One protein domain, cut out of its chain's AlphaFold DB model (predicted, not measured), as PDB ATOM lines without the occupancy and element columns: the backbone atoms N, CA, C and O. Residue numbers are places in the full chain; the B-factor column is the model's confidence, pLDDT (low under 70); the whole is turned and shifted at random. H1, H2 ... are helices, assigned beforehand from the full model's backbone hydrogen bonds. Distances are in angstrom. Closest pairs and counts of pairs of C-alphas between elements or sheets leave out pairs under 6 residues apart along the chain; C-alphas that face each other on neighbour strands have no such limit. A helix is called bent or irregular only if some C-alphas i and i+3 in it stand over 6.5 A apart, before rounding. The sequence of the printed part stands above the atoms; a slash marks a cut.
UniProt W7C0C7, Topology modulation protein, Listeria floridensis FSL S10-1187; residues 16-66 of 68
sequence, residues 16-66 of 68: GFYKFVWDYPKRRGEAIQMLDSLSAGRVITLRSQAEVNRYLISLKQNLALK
ATOM      1  N   GLY A  16      10.682 -25.485  15.862       85.75
ATOM      2  CA  GLY A  16       9.795 -25.432  17.020       85.75
ATOM      3  C   GLY A  16      10.348 -24.526  18.118       85.75
ATOM      4  O   GLY A  16       9.611 -23.698  18.654       85.75
ATOM      5  N   PHE A  17      11.650 -24.613  18.396       86.56
ATOM      6  CA  PHE A  17      12.341 -23.715  19.319       86.56
ATOM      7  C   PHE A  17      12.254 -22.251  18.872       86.56
ATOM      8  O   PHE A  17      11.878 -21.389  19.667       86.56
ATOM      9  N   TYR A  18      12.522 -21.958  17.596       88.69
ATOM     10  CA  TYR A  18      12.408 -20.589  17.081       88.69
ATOM     11  C   TYR A  18      10.985 -20.043  17.207       88.69
ATOM     12  O   TYR A  18      10.792 -18.925  17.689       88.69
ATOM     13  N   LYS A  19       9.978 -20.848  16.837       91.19
ATOM     14  CA  LYS A  19       8.568 -20.484  17.010       91.19
ATOM     15  C   LYS A  19       8.236 -20.215  18.478       91.19
ATOM     16  O   LYS A  19       7.563 -19.233  18.778       91.19
ATOM     17  N   PHE A  20       8.724 -21.054  19.390       88.19
ATOM     18  CA  PHE A  20       8.526 -20.876  20.825       88.19
ATOM     19  C   PHE A  20       9.119 -19.554  21.326       88.19
ATOM     20  O   PHE A  20       8.414 -18.802  21.996       88.19
ATOM     21  N   VAL A  21      10.371 -19.237  20.974       90.44
ATOM     22  CA  VAL A  21      11.023 -17.975  21.370       90.44
ATOM     23  C   VAL A  21      10.248 -16.773  20.833       90.44
ATOM     24  O   VAL A  21      10.006 -15.819  21.573       90.44
ATOM     25  N   TRP A  22       9.804 -16.835  19.575       93.00
ATOM     26  CA  TRP A  22       9.019 -15.770  18.947       93.00
ATOM     27  C   TRP A  22       7.659 -15.557  19.624       93.00
ATOM     28  O   TRP A  22       7.207 -14.425  19.789       93.00
ATOM     29  N   ASP A  23       7.000 -16.640  20.044       93.25
ATOM     30  CA  ASP A  23       5.701 -16.595  20.719       93.25
ATOM     31  C   ASP A  23       5.810 -16.357  22.243       93.25
ATOM     32  O   ASP A  23       4.805 -16.042  22.885       93.25
ATOM     33  N   TYR A  24       7.005 -16.452  22.839       92.19
ATOM     34  CA  TYR A  24       7.222 -16.330  24.286       92.19
ATOM     35  C   TYR A  24       6.698 -15.027  24.914       92.19
ATOM     36  O   TYR A  24       6.091 -15.106  25.987       92.19
ATOM     37  N   PRO A  25       6.828 -13.833  24.292       92.06
ATOM     38  CA  PRO A  25       6.277 -12.601  24.857       92.06
ATOM     39  C   PRO A  25       4.778 -12.685  25.177       92.06
ATOM     40  O   PRO A  25       4.337 -12.085  26.154       92.06
ATOM     41  N   LYS A  26       4.012 -13.479  24.412       93.44
ATOM     42  CA  LYS A  26       2.575 -13.705  24.641       93.44
ATOM     43  C   LYS A  26       2.309 -14.527  25.907       93.44
ATOM     44  O   LYS A  26       1.290 -14.339  26.551       93.44
ATOM     45  N   ARG A  27       3.242 -15.414  26.269       89.69
ATOM     46  CA  ARG A  27       3.150 -16.346  27.410       89.69
ATOM     47  C   ARG A  27       3.838 -15.825  28.675       89.69
ATOM     48  O   ARG A  27       3.640 -16.360  29.760       89.69
ATOM     49  N   ARG A  28       4.652 -14.770  28.558       89.81
ATOM     50  CA  ARG A  28       5.446 -14.209  29.664       89.81
ATOM     51  C   ARG A  28       4.591 -13.811  30.872       89.81
ATOM     52  O   ARG A  28       5.049 -13.959  32.001       89.81
ATOM     53  N   GLY A  29       3.387 -13.283  30.645       90.25
ATOM     54  CA  GLY A  29       2.481 -12.874  31.724       90.25
ATOM     55  C   GLY A  29       2.066 -14.046  32.615       90.25
ATOM     56  O   GLY A  29       2.200 -13.961  33.832       90.25
ATOM     57  N   GLU A  30       1.656 -15.155  32.000       90.94
ATOM     58  CA  GLU A  30       1.259 -16.388  32.694       90.94
ATOM     59  C   GLU A  30       2.419 -16.975  33.507       90.94
ATOM     60  O   GLU A  30       2.244 -17.353  34.662       90.94
ATOM     61  N   ALA A  31       3.630 -16.986  32.941       88.00
ATOM     62  CA  ALA A  31       4.818 -17.480  33.637       88.00
ATOM     63  C   ALA A  31       5.133 -16.669  34.908       88.00
ATOM     64  O   ALA A  31       5.520 -17.238  35.926       88.00
ATOM     65  N   ILE A  32       4.950 -15.346  34.871       87.81
ATOM     66  CA  ILE A  32       5.152 -14.488  36.047       87.81
ATOM     67  C   ILE A  32       4.061 -14.731  37.088       87.81
ATOM     68  O   ILE A  32       4.385 -14.902  38.257       87.81
ATOM     69  N   GLN A  33       2.795 -14.819  36.672       89.12
ATOM     70  CA  GLN A  33       1.688 -15.134  37.584       89.12
ATOM     71  C   GLN A  33       1.889 -16.483  38.282       89.12
ATOM     72  O   GLN A  33       1.639 -16.606  39.478       89.12
ATOM     73  N   MET A  34       2.389 -17.485  37.553       88.06
ATOM     74  CA  MET A  34       2.746 -18.779  38.126       88.06
ATOM     75  C   MET A  34       3.827 -18.633  39.202       88.06
ATOM     76  O   MET A  34       3.677 -19.204  40.279       88.06
ATOM     77  N   LEU A  35       4.888 -17.864  38.944       86.69
ATOM     78  CA  LEU A  35       5.943 -17.619  39.933       86.69
ATOM     79  C   LEU A  35       5.399 -16.899  41.170       86.69
ATOM     80  O   LEU A  35       5.692 -17.326  42.282       86.69
ATOM     81  N   ASP A  36       4.563 -15.877  40.988       83.81
ATOM     82  CA  ASP A  36       3.943 -15.135  42.092       83.81
ATOM     83  C   ASP A  36       3.010 -16.016  42.950       83.81
ATOM     84  O   ASP A  36       2.803 -15.732  44.128       83.81
ATOM     85  N   SER A  37       2.471 -17.105  42.387       86.38
ATOM     86  CA  SER A  37       1.633 -18.072  43.114       86.38
ATOM     87  C   SER A  37       2.420 -19.052  43.996       86.38
ATOM     88  O   SER A  37       1.828 -19.755  44.818       86.38
ATOM     89  N   LEU A  38       3.749 -19.120  43.848       85.69
ATOM     90  CA  LEU A  38       4.586 -20.021  44.634       85.69
ATOM     91  C   LEU A  38       4.735 -19.490  46.063       85.69
ATOM     92  O   LEU A  38       5.288 -18.420  46.298       85.69
ATOM     93  N   SER A  39       4.299 -20.281  47.043       75.81
ATOM     94  CA  SER A  39       4.470 -19.974  48.471       75.81
ATOM     95  C   SER A  39       5.876 -20.285  49.000       75.81
ATOM     96  O   SER A  39       6.230 -19.879  50.107       75.81
ATOM     97  N   ALA A  40       6.682 -21.013  48.222       82.19
ATOM     98  CA  ALA A  40       8.028 -21.416  48.597       82.19
ATOM     99  C   ALA A  40       9.071 -20.465  47.997       82.19
ATOM    100  O   ALA A  40       9.296 -20.440  46.788       82.19
ATOM    101  N   GLY A  41       9.761 -19.733  48.869       81.75
ATOM    102  CA  GLY A  41      10.861 -18.848  48.494       81.75
ATOM    103  C   GLY A  41      10.442 -17.392  48.302       81.75
ATOM    104  O   GLY A  41       9.327 -16.985  48.611       81.75
ATOM    105  N   ARG A  42      11.391 -16.572  47.846       85.00
ATOM    106  CA  ARG A  42      11.187 -15.145  47.582       85.00
ATOM    107  C   ARG A  42      11.311 -14.894  46.085       85.00
ATOM    108  O   ARG A  42      12.394 -15.067  45.530       85.00
ATOM    109  N   VAL A  43      10.230 -14.437  45.463       86.88
ATOM    110  CA  VAL A  43      10.220 -14.014  44.058       86.88
ATOM    111  C   VAL A  43      10.573 -12.532  43.972       86.88
ATOM    112  O   VAL A  43      10.019 -11.705  44.693       86.88
ATOM    113  N   ILE A  44      11.530 -12.191  43.108       89.94
ATOM    114  CA  ILE A  44      11.949 -10.811  42.842       89.94
ATOM    115  C   ILE A  44      11.935 -10.609  41.331       89.94
ATOM    116  O   ILE A  44      12.726 -11.211  40.606       89.94
ATOM    117  N   THR A  45      11.040  -9.744  40.862       89.44
ATOM    118  CA  THR A  45      10.871  -9.450  39.436       89.44
ATOM    119  C   THR A  45      11.578  -8.147  39.083       89.44
ATOM    120  O   THR A  45      11.163  -7.078  39.522       89.44
ATOM    121  N   LEU A  46      12.622  -8.232  38.253       94.25
ATOM    122  CA  LEU A  46      13.402  -7.089  37.766       94.25
ATOM    123  C   LEU A  46      13.086  -6.864  36.282       94.25
ATOM    124  O   LEU A  46      13.103  -7.801  35.483       94.25
ATOM    125  N   ARG A  47      12.752  -5.630  35.909       91.81
ATOM    126  CA  ARG A  47      12.202  -5.276  34.589       91.81
ATOM    127  C   ARG A  47      13.194  -4.562  33.679       91.81
ATOM    128  O   ARG A  47      12.895  -4.340  32.510       91.81
ATOM    129  N   SER A  48      14.362  -4.199  34.198       95.81
ATOM    130  CA  SER A  48      15.384  -3.469  33.452       95.81
ATOM    131  C   SER A  48      16.792  -3.856  33.889       95.81
ATOM    132  O   SER A  48      17.018  -4.274  35.026       95.81
ATOM    133  N   GLN A  49      17.768  -3.640  33.005       96.44
ATOM    134  CA  GLN A  49      19.180  -3.849  33.333       96.44
ATOM    135  C   GLN A  49      19.625  -2.992  34.530       96.44
ATOM    136  O   GLN A  49      20.427  -3.426  35.354       96.44
ATOM    137  N   ALA A  50      19.072  -1.782  34.661       97.94
ATOM    138  CA  ALA A  50      19.356  -0.902  35.787       97.94
ATOM    139  C   ALA A  50      18.861  -1.489  37.121       97.94
ATOM    140  O   ALA A  50      19.572  -1.417  38.123       97.94
ATOM    141  N   GLU A  51      17.671  -2.099  37.146       97.81
ATOM    142  CA  GLU A  51      17.153  -2.805  38.326       97.81
ATOM    143  C   GLU A  51      18.004  -4.021  38.688       97.81
ATOM    144  O   GLU A  51      18.314  -4.208  39.865       97.81
ATOM    145  N   VAL A  52      18.447  -4.790  37.687       97.19
ATOM    146  CA  VAL A  52      19.383  -5.909  37.879       97.19
ATOM    147  C   VAL A  52      20.660  -5.434  38.559       97.19
ATOM    148  O   VAL A  52      21.039  -5.965  39.601       97.19
ATOM    149  N   ASN A  53      21.289  -4.388  38.027       97.44
ATOM    150  CA  ASN A  53      22.539  -3.872  38.579       97.44
ATOM    151  C   ASN A  53      22.363  -3.382  40.024       97.44
ATOM    152  O   ASN A  53      23.175  -3.717  40.886       97.44
ATOM    153  N   ARG A  54      21.281  -2.643  40.317       97.38
ATOM    154  CA  ARG A  54      20.977  -2.184  41.684       97.38
ATOM    155  C   ARG A  54      20.778  -3.348  42.652       97.38
ATOM    156  O   ARG A  54      21.295  -3.303  43.765       97.38
ATOM    157  N   TYR A  55      20.063  -4.387  42.229       96.44
ATOM    158  CA  TYR A  55      19.823  -5.565  43.055       96.44
ATOM    159  C   TYR A  55      21.113  -6.353  43.335       96.44
ATOM    160  O   TYR A  55      21.365  -6.763  44.464       96.44
ATOM    161  N   LEU A  56      21.985  -6.511  42.338       95.88
ATOM    162  CA  LEU A  56      23.278  -7.173  42.531       95.88
ATOM    163  C   LEU A  56      24.193  -6.399  43.490       95.88
ATOM    164  O   LEU A  56      24.889  -7.012  44.300       95.88
ATOM    165  N   ILE A  57      24.187  -5.063  43.424       96.56
ATOM    166  CA  ILE A  57      24.930  -4.215  44.366       96.56
ATOM    167  C   ILE A  57      24.400  -4.410  45.789       96.56
ATOM    168  O   ILE A  57      25.193  -4.651  46.701       96.56
ATOM    169  N   SER A  58      23.076  -4.372  45.980       95.19
ATOM    170  CA  SER A  58      22.486  -4.541  47.311       95.19
ATOM    171  C   SER A  58      22.745  -5.934  47.886       95.19
ATOM    172  O   SER A  58      23.001  -6.062  49.082       95.19
ATOM    173  N   LEU A  59      22.755  -6.987  47.063       94.12
ATOM    174  CA  LEU A  59      23.121  -8.334  47.511       94.12
ATOM    175  C   LEU A  59      24.565  -8.406  48.011       94.12
ATOM    176  O   LEU A  59      24.804  -8.966  49.079       94.12
ATOM    177  N   LYS A  60      25.521  -7.814  47.285       92.62
ATOM    178  CA  LYS A  60      26.932  -7.787  47.706       92.62
ATOM    179  C   LYS A  60      27.111  -7.081  49.050       92.62
ATOM    180  O   LYS A  60      27.833  -7.583  49.903       92.62
ATOM    181  N   GLN A  61      26.422  -5.958  49.255       90.88
ATOM    182  CA  GLN A  61      26.448  -5.221  50.522       90.88
ATOM    183  C   GLN A  61      25.863  -6.049  51.674       90.88
ATOM    184  O   GLN A  61      26.478  -6.158  52.726       90.88
ATOM    185  N   ASN A  62      24.712  -6.692  51.458       86.50
ATOM    186  CA  ASN A  62      24.084  -7.546  52.469       86.50
ATOM    187  C   ASN A  62      24.930  -8.773  52.840       86.50
ATOM    188  O   ASN A  62      24.866  -9.233  53.976       86.50
ATOM    189  N   LEU A  63      25.692  -9.324  51.891       85.88
ATOM    190  CA  LEU A  63      26.614 -10.432  52.149       85.88
ATOM    191  C   LEU A  63      27.841  -9.970  52.945       85.88
ATOM    192  O   LEU A  63      28.222 -10.640  53.900       85.88
ATOM    193  N   ALA A  64      28.407  -8.807  52.606       78.00
ATOM    194  CA  ALA A  64      29.517  -8.222  53.357       78.00
ATOM    195  C   ALA A  64      29.131  -7.936  54.820       78.00
ATOM    196  O   ALA A  64      29.868  -8.302  55.722       78.00
ATOM    197  N   LEU A  65      27.927  -7.403  55.061       69.38
ATOM    198  CA  LEU A  65      27.409  -7.097  56.406       69.38
ATOM    199  C   LEU A  65      27.074  -8.328  57.270       69.38
ATOM    200  O   LEU A  65      26.810  -8.179  58.455       69.38
ATOM    201  N   LYS A  66      27.012  -9.528  56.685       67.12
ATOM    202  CA  LYS A  66      26.759 -10.792  57.404       67.12
ATOM    203  C   LYS A  66      28.038 -11.572  57.723       67.12
ATOM    204  O   LYS A  66      27.945 -12.686  58.230       67.12
TER     205      LYS A  66
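AT A GLANCE: This is residues 16 to 66 of the 68 residues of the protein "Topology modulation protein" of Listeria floridensis FSL S10-1187 (UniProt W7C0C7). Two helices, H1 and H2, stand well separated and are joined by a long bare link, which folds back between them in an open, stretched zigzag with no packed core. H1 comes first and has a sharp kink of 73 degrees near residue 26; H2 makes the other end of the shape. The printed part has 51 residues, with two named helices in the order H1, H2 and no named strand, and its class is all helix. It is extended, with a radius of gyration of the C-alphas of 15.3 A, and elongated, spanning 46 by 26 by 16 A.

HOW THE PARTS SIT: H1, residues 16 to 36, has its kink near residue 26 and is irregular, with C-alphas 22 and 25 lying 7.2 A apart. Residues 16 to 31 of H1 stand free. H2, residues 49 to 64, is apart from H1, with no C-alpha of the one within 8 A of the other. Residues 56 to 66, of which 56 to 64 belong to H2, stand free. In H2 every O i to N i+4 pair is within hydrogen-bond range, while in H1 12 of 17 are.

IN THESE COORDINATES: H1 begins at C-alpha 16, (9.795, -25.432, 17.020), and ends at C-alpha 36, (3.943, -15.135, 42.092), 27.7 A from first to last C-alpha. H2 begins at C-alpha 49, (19.180, -3.849, 33.333), and ends at C-alpha 64, (29.517, -8.222, 53.357), 23.0 A from first to last C-alpha.

THE WHOLE: The two C-alphas farthest apart are those of Gly 16 and Leu 65, at 46.9 A. The printed part has no cut. The link from H1 to H2, residues 37 to 48, is long. The mean pLDDT of the printed part is 89.3, and residues 65 to 66 are under 70.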